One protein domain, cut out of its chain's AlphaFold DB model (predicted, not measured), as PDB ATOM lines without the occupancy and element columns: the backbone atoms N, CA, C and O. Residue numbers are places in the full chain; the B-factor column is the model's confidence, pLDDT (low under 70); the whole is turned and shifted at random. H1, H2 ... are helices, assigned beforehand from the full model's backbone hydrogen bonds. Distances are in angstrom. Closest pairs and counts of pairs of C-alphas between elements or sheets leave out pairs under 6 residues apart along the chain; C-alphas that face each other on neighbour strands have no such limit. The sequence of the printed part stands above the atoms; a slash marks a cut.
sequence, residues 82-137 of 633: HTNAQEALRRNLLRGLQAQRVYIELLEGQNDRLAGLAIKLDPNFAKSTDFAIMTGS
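Overview. This is residues 82 to 137 of the 633 residues of the protein "DUF5743 domain-containing protein" of Opisthorchis felineus (UniProt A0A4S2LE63). One very long helix, H1, makes the length of the domain, and past its last residue the chain folds back so that the short helix H2 lies beside the last part of H1, like a small hook on a long rod. Residues 82 to 107 of H1 stick out free. The printed part has 56 residues with two named helices, H1 then H2, no named strand, and is all helix. It is extended, with a radius of gyration of the C-alphas of 18.9 A and spans of 60 by 18 by 7 A.

Along the chain. H1 runs over residues 82 to 121, 58.1 A from C-alpha 82 at (-25.091, 6.255, 182.008) to C-alpha 121 at (-42.536, -9.834, 234.991). H2, residues 129 to 134, is 8.7 A long and ends with C-alpha 134 at (-34.258, 0.744, 226.777).

Arrangement. H1 and H2 are close but not clearly touching; their closest C-alphas, those of Ala 115 and Phe 131, are 7.6 A apart. They run opposite ways at a shallow tilt of 30 degrees. In H1 and H2 every O i to N i+4 pair is within hydrogen-bond range.

Size, cuts and confidence. The two C-alphas farthest apart, those of His 82 and Asn 124, are 59.8 A from each other. The printed part has no cut. The link from H1 to H2 has 7 residues and is short. The mean pLDDT of the printed part is 90.1, and residue 137 is under 70.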
ATOM      1  N   HIS A  82     -25.338   5.619 180.715       96.75
ATOM      2  CA  HIS A  82     -25.091   6.255 182.008       96.75
ATOM      3  C   HIS A  82     -26.399   6.669 182.696       96.75
ATOM      4  O   HIS A  82     -26.577   6.439 183.892       96.75
ATOM      5  N   THR A  83     -27.349   7.226 181.941       97.94
ATOM      6  CA  THR A  83     -28.671   7.605 182.464       97.94
ATOM      7  C   THR A  83     -29.430   6.385 182.989       97.94
ATOM      8  O   THR A  83     -29.956   6.416 184.103       97.94
ATOM      9  N   ASN A  84     -29.426   5.280 182.241       97.00
ATOM     10  CA  ASN A  84     -30.065   4.031 182.654       97.00
ATOM     11  C   ASN A  84     -29.400   3.434 183.904       97.00
ATOM     12  O   ASN A  84     -30.098   3.028 184.836       97.00
ATOM     13  N   ALA A  85     -28.066   3.432 183.963       96.56
ATOM     14  CA  ALA A  85     -27.312   2.973 185.129       96.56
ATOM     15  C   ALA A  85     -27.610   3.829 186.373       96.56
ATOM     16  O   ALA A  85     -27.833   3.295 187.461       96.56
ATOM     17  N   GLN A  86     -27.697   5.152 186.214       97.25
ATOM     18  CA  GLN A  86     -28.047   6.072 187.293       97.25
ATOM     19  C   GLN A  86     -29.487   5.862 187.787       97.25
ATOM     20  O   GLN A  86     -29.732   5.845 188.996       97.25
ATOM     21  N   GLU A  87     -30.451   5.668 186.881       96.44
ATOM     22  CA  GLU A  87     -31.831   5.341 187.253       96.44
ATOM     23  C   GLU A  87     -31.914   3.989 187.983       96.44
ATOM     24  O   GLU A  87     -32.635   3.870 188.978       96.44
ATOM     25  N   ALA A  88     -31.154   2.980 187.549       96.19
ATOM     26  CA  ALA A  88     -31.082   1.679 188.211       96.19
ATOM     27  C   ALA A  88     -30.497   1.786 189.629       96.19
ATOM     28  O   ALA A  88     -31.092   1.269 190.579       96.19
ATOM     29  N   LEU A  89     -29.395   2.525 189.799       97.62
ATOM     30  CA  LEU A  89     -28.803   2.793 191.111       97.62
ATOM     31  C   LEU A  89     -29.801   3.505 192.032       97.62
ATOM     32  O   LEU A  89     -29.992   3.088 193.175       97.62
ATOM     33  N   ARG A  90     -30.502   4.528 191.529       97.19
ATOM     34  CA  ARG A  90     -31.537   5.243 192.291       97.19
ATOM     35  C   ARG A  90     -32.656   4.305 192.749       97.19
ATOM     36  O   ARG A  90     -33.060   4.374 193.908       97.19
ATOM     37  N   ARG A  91     -33.151   3.420 191.874       96.50
ATOM     38  CA  ARG A  91     -34.185   2.428 192.230       96.50
ATOM     39  C   ARG A  91     -33.684   1.447 193.294       96.50
ATOM     40  O   ARG A  91     -34.412   1.168 194.244       96.50
ATOM     41  N   ASN A  92     -32.447   0.970 193.172       97.00
ATOM     42  CA  ASN A  92     -31.849   0.049 194.139       97.00
ATOM     43  C   ASN A  92     -31.647   0.700 195.512       97.00
ATOM     44  O   ASN A  92     -31.984   0.088 196.521       97.00
ATOM     45  N   LEU A  93     -31.182   1.951 195.558       97.12
ATOM     46  CA  LEU A  93     -31.052   2.705 196.807       97.12
ATOM     47  C   LEU A  93     -32.411   2.918 197.483       97.12
ATOM     48  O   LEU A  93     -32.534   2.689 198.682       97.12
ATOM     49  N   LEU A  94     -33.448   3.286 196.724       97.19
ATOM     50  CA  LEU A  94     -34.803   3.432 197.271       97.19
ATOM     51  C   LEU A  94     -35.338   2.111 197.836       97.19
ATOM     52  O   LEU A  94     -35.901   2.103 198.929       97.19
ATOM     53  N   ARG A  95     -35.115   0.992 197.137       96.50
ATOM     54  CA  ARG A  95     -35.476  -0.344 197.632       96.50
ATOM     55  C   ARG A  95     -34.700  -0.702 198.905       96.50
ATOM     56  O   ARG A  95     -35.294  -1.228 199.841       96.50
ATOM     57  N   GLY A  96     -33.407  -0.380 198.963       96.50
ATOM     58  CA  GLY A  96     -32.566  -0.584 200.146       96.50
ATOM     59  C   GLY A  96     -33.054   0.211 201.359       96.50
ATOM     60  O   GLY A  96     -33.205  -0.353 202.438       96.50
ATOM     61  N   LEU A  97     -33.393   1.490 201.172       96.06
ATOM     62  CA  LEU A  97     -33.945   2.339 202.234       96.06
ATOM     63  C   LEU A  97     -35.311   1.844 202.726       96.06
ATOM     64  O   LEU A  97     -35.579   1.862 203.925       96.06
ATOM     65  N   GLN A  98     -36.174   1.371 201.824       95.88
ATOM     66  CA  GLN A  98     -37.457   0.776 202.203       95.88
ATOM     67  C   GLN A  98     -37.271  -0.514 203.008       95.88
ATOM     68  O   GLN A  98     -37.914  -0.681 204.041       95.88
ATOM     69  N   ALA A  99     -36.364  -1.397 202.582       95.25
ATOM     70  CA  ALA A  99     -36.043  -2.614 203.324       95.25
ATOM     71  C   ALA A  99     -35.476  -2.295 204.718       95.25
ATOM     72  O   ALA A  99     -35.874  -2.916 205.702       95.25
ATOM     73  N   GLN A 100     -34.606  -1.284 204.819       96.19
ATOM     74  CA  GLN A 100     -34.076  -0.818 206.098       96.19
ATOM     75  C   GLN A 100     -35.184  -0.280 207.011       96.19
ATOM     76  O   GLN A 100     -35.187  -0.585 208.200       96.19
ATOM     77  N   ARG A 101     -36.149   0.472 206.470       95.88
ATOM     78  CA  ARG A 101     -37.296   0.965 207.243       95.88
ATOM     79  C   ARG A 101     -38.126  -0.179 207.823       95.88
ATOM     80  O   ARG A 101     -38.400  -0.172 209.015       95.88
ATOM     81  N   VAL A 102     -38.466  -1.177 207.007       96.38
ATOM     82  CA  VAL A 102     -39.215  -2.360 207.467       96.38
ATOM     83  C   VAL A 102     -38.435  -3.119 208.544       96.38
ATOM     84  O   VAL A 102     -39.012  -3.574 209.527       96.38
ATOM     85  N   TYR A 103     -37.114  -3.234 208.392       96.38
ATOM     86  CA  TYR A 103     -36.264  -3.859 209.402       96.38
ATOM     87  C   TYR A 103     -36.274  -3.094 210.735       96.38
ATOM     88  O   TYR A 103     -36.383  -3.716 211.790       96.38
ATOM     89  N   ILE A 104     -36.212  -1.759 210.696       94.69
ATOM     90  CA  ILE A 104     -36.319  -0.915 211.894       94.69
ATOM     91  C   ILE A 104     -37.684  -1.109 212.564       94.69
ATOM     92  O   ILE A 104     -37.723  -1.373 213.759       94.69
ATOM     93  N   GLU A 105     -38.781  -1.085 211.804       94.50
ATOM     94  CA  GLU A 105     -40.138  -1.305 212.334       94.50
ATOM     95  C   GLU A 105     -40.284  -2.693 212.998       94.50
ATOM     96  O   GLU A 105     -40.939  -2.836 214.032       94.50
ATOM     97  N   LEU A 106     -39.629  -3.729 212.456       95.88
ATOM     98  CA  LEU A 106     -39.588  -5.059 213.074       95.88
ATOM     99  C   LEU A 106     -38.777  -5.079 214.375       95.88
ATOM    100  O   LEU A 106     -39.203  -5.720 215.338       95.88
ATOM    101  N   LEU A 107     -37.627  -4.398 214.415       93.69
ATOM    102  CA  LEU A 107     -36.814  -4.277 215.627       93.69
ATOM    103  C   LEU A 107     -37.539  -3.486 216.720       93.69
ATOM    104  O   LEU A 107     -37.542  -3.915 217.871       93.69
ATOM    105  N   GLU A 108     -38.193  -2.381 216.365       90.31
ATOM    106  CA  GLU A 108     -39.029  -1.595 217.278       90.31
ATOM    107  C   GLU A 108     -40.171  -2.454 217.831       90.31
ATOM    108  O   GLU A 108     -40.331  -2.560 219.046       90.31
ATOM    109  N   GLY A 109     -40.876  -3.198 216.972       92.88
ATOM    110  CA  GLY A 109     -41.929  -4.116 217.407       92.88
ATOM    111  C   GLY A 109     -41.431  -5.268 218.293       92.88
ATOM    112  O   GLY A 109     -42.166  -5.747 219.161       92.88
ATOM    113  N   GLN A 110     -40.194  -5.740 218.110       91.88
ATOM    114  CA  GLN A 110     -39.571  -6.715 219.013       91.88
ATOM    115  C   GLN A 110     -39.196  -6.082 220.356       91.88
ATOM    116  O   GLN A 110     -39.485  -6.678 221.396       91.88
ATOM    117  N   ASN A 111     -38.623  -4.880 220.344       90.38
ATOM    118  CA  ASN A 111     -38.325  -4.121 221.556       90.38
ATOM    119  C   ASN A 111     -39.589  -3.840 222.369       90.38
ATOM    120  O   ASN A 111     -39.587  -4.082 223.572       90.38
ATOM    121  N   ASP A 112     -40.694  -3.450 221.733       89.75
ATOM    122  CA  ASP A 112     -41.977  -3.231 222.409       89.75
ATOM    123  C   ASP A 112     -42.507  -4.510 223.072       89.75
ATOM    124  O   ASP A 112     -43.024  -4.485 224.194       89.75
ATOM    125  N   ARG A 113     -42.351  -5.666 222.413       92.31
ATOM    126  CA  ARG A 113     -42.726  -6.966 222.994       92.31
ATOM    127  C   ARG A 113     -41.849  -7.321 224.190       92.31
ATOM    128  O   ARG A 113     -42.381  -7.795 225.193       92.31
ATOM    129  N   LEU A 114     -40.538  -7.106 224.094       89.88
ATOM    130  CA  LEU A 114     -39.598  -7.345 225.192       89.88
ATOM    131  C   LEU A 114     -39.877  -6.408 226.370       89.88
ATOM    132  O   LEU A 114     -39.969  -6.874 227.503       89.88
ATOM    133  N   ALA A 115     -40.115  -5.125 226.102       86.94
ATOM    134  CA  ALA A 115     -40.523  -4.139 227.092       86.94
ATOM    135  C   ALA A 115     -41.834  -4.549 227.779       86.94
ATOM    136  O   ALA A 115     -41.915  -4.573 229.007       86.94
ATOM    137  N   GLY A 116     -42.841  -4.968 227.008       89.50
ATOM    138  CA  GLY A 116     -44.106  -5.469 227.544       89.50
ATOM    139  C   GLY A 116     -43.955  -6.741 228.386       89.50
ATOM    140  O   GLY A 116     -44.649  -6.892 229.390       89.50
ATOM    141  N   LEU A 117     -43.053  -7.656 228.015       91.62
ATOM    142  CA  LEU A 117     -42.734  -8.839 228.822       91.62
ATOM    143  C   LEU A 117     -42.008  -8.465 230.118       91.62
ATOM    144  O   LEU A 117     -42.363  -8.989 231.170       91.62
ATOM    145  N   ALA A 118     -41.055  -7.535 230.064       87.81
ATOM    146  CA  ALA A 118     -40.334  -7.063 231.239       87.81
ATOM    147  C   ALA A 118     -41.277  -6.386 232.250       87.81
ATOM    148  O   ALA A 118     -41.243  -6.725 233.428       87.81
ATOM    149  N   ILE A 119     -42.201  -5.535 231.784       89.12
ATOM    150  CA  ILE A 119     -43.237  -4.917 232.633       89.12
ATOM    151  C   ILE A 119     -44.178  -5.971 233.240       89.12
ATOM    152  O   ILE A 119     -44.612  -5.837 234.381       89.12
ATOM    153  N   LYS A 120     -44.521  -7.029 232.491       93.25
ATOM    154  CA  LYS A 120     -45.358  -8.124 233.013       93.25
ATOM    155  C   LYS A 120     -44.655  -8.937 234.101       93.25
ATOM    156  O   LYS A 120     -45.337  -9.430 234.994       93.25
ATOM    157  N   LEU A 121     -43.337  -9.116 233.997       92.25
ATOM    158  CA  LEU A 121     -42.536  -9.834 234.991       92.25
ATOM    159  C   LEU A 121     -42.291  -8.988 236.243       92.25
ATOM    160  O   LEU A 121     -42.387  -9.510 237.350       92.25
ATOM    161  N   ASP A 122     -42.027  -7.692 236.073       89.62
ATOM    162  CA  ASP A 122     -41.890  -6.731 237.163       89.62
ATOM    163  C   ASP A 122     -42.647  -5.429 236.834       89.62
ATOM    164  O   ASP A 122     -42.176  -4.614 236.037       89.62
ATOM    165  N   PRO A 123     -43.804  -5.172 237.472       87.50
ATOM    166  CA  PRO A 123     -44.569  -3.944 237.260       87.50
ATOM    167  C   PRO A 123     -43.797  -2.666 237.616       87.50
ATOM    168  O   PRO A 123     -44.107  -1.595 237.090       87.50
ATOM    169  N   ASN A 124     -42.792  -2.753 238.497       87.62
ATOM    170  CA  ASN A 124     -41.950  -1.613 238.854       87.62
ATOM    171  C   ASN A 124     -40.853  -1.349 237.814       87.62
ATOM    172  O   ASN A 124     -40.273  -0.262 237.819       87.62
ATOM    173  N   PHE A 125     -40.610  -2.277 236.882       85.50
ATOM    174  CA  PHE A 125     -39.623  -2.116 235.818       85.50
ATOM    175  C   PHE A 125     -39.914  -0.894 234.942       85.50
ATOM    176  O   PHE A 125     -38.985  -0.181 234.585       85.50
ATOM    177  N   ALA A 126     -41.185  -0.562 234.692       80.44
ATOM    178  CA  ALA A 126     -41.574   0.649 233.955       80.44
ATOM    179  C   ALA A 126     -41.087   1.959 234.611       80.44
ATOM    180  O   ALA A 126     -40.986   2.988 233.946       80.44
ATOM    181  N   LYS A 127     -40.797   1.930 235.918       83.31
ATOM    182  CA  LYS A 127     -40.261   3.061 236.691       83.31
ATOM    183  C   LYS A 127     -38.743   3.007 236.842       83.31
ATOM    184  O   LYS A 127     -38.152   3.938 237.388       83.31
ATOM    185  N   SER A 128     -38.120   1.911 236.415       84.06
ATOM    186  CA  SER A 128     -36.678   1.728 236.498       84.06
ATOM    187  C   SER A 128     -35.958   2.625 235.493       84.06
ATOM    188  O   SER A 128     -36.459   2.933 234.408       84.06
ATOM    189  N   THR A 129     -34.739   3.023 235.843       81.62
ATOM    190  CA  THR A 129     -33.824   3.714 234.929       81.62
ATOM    191  C   THR A 129     -33.491   2.865 233.704       81.62
ATOM    192  O   THR A 129     -33.305   3.412 232.622       81.62
ATOM    193  N   ASP A 130     -33.484   1.539 233.852       79.75
ATOM    194  CA  ASP A 130     -33.168   0.595 232.777       79.75
ATOM    195  C   ASP A 130     -34.245   0.599 231.687       79.75
ATOM    196  O   ASP A 130     -33.926   0.548 230.500       79.75
ATOM    197  N   PHE A 131     -35.516   0.770 232.064       80.69
ATOM    198  CA  PHE A 131     -36.601   0.967 231.106       80.69
ATOM    199  C   PHE A 131     -36.440   2.275 230.323       80.69
ATOM    200  O   PHE A 131     -36.544   2.263 229.100       80.69
ATOM    201  N   ALA A 132     -36.094   3.381 230.993       79.12
ATOM    202  CA  ALA A 132     -35.860   4.670 230.333       79.12
ATOM    203  C   ALA A 132     -34.660   4.644 229.363       79.12
ATOM    204  O   ALA A 132     -34.659   5.352 228.355       79.12
ATOM    205  N   ILE A 133     -33.647   3.821 229.653       81.06
ATOM    206  CA  ILE A 133     -32.521   3.570 228.744       81.06
ATOM    207  C   ILE A 133     -32.979   2.713 227.554       81.06
ATOM    208  O   ILE A 133     -32.622   3.009 226.417       81.06
ATOM    209  N   MET A 134     -33.801   1.689 227.797       72.31
ATOM    210  CA  MET A 134     -34.258   0.744 226.777       72.31
ATOM    211  C   MET A 134     -35.278   1.339 225.791       72.31
ATOM    212  O   MET A 134     -35.218   1.035 224.603       72.31
ATOM    213  N   THR A 135     -36.191   2.203 226.242       72.31
ATOM    214  CA  THR A 135     -37.199   2.857 225.381       72.31
ATOM    215  C   THR A 135     -36.751   4.216 224.836       72.31
ATOM    216  O   THR A 135     -37.499   4.878 224.118       72.31
ATOM    217  N   GLY A 136     -35.543   4.659 225.195       70.12
ATOM    218  CA  GLY A 136     -35.042   5.999 224.903       70.12
ATOM    219  C   GLY A 136     -35.673   7.084 225.785       70.12
ATOM    220  O   GLY A 136     -36.767   6.938 226.335       70.12
ATOM    221  N   SER A 137     -34.984   8.224 225.901       60.22
ATOM    222  CA  SER A 137     -35.296   9.314 226.847       60.22
ATOM    223  C   SER A 137     -36.633  10.054 226.624       60.22
ATOM    224  O   SER A 137     -36.861  11.085 227.253       60.22
TER     225      SER A 137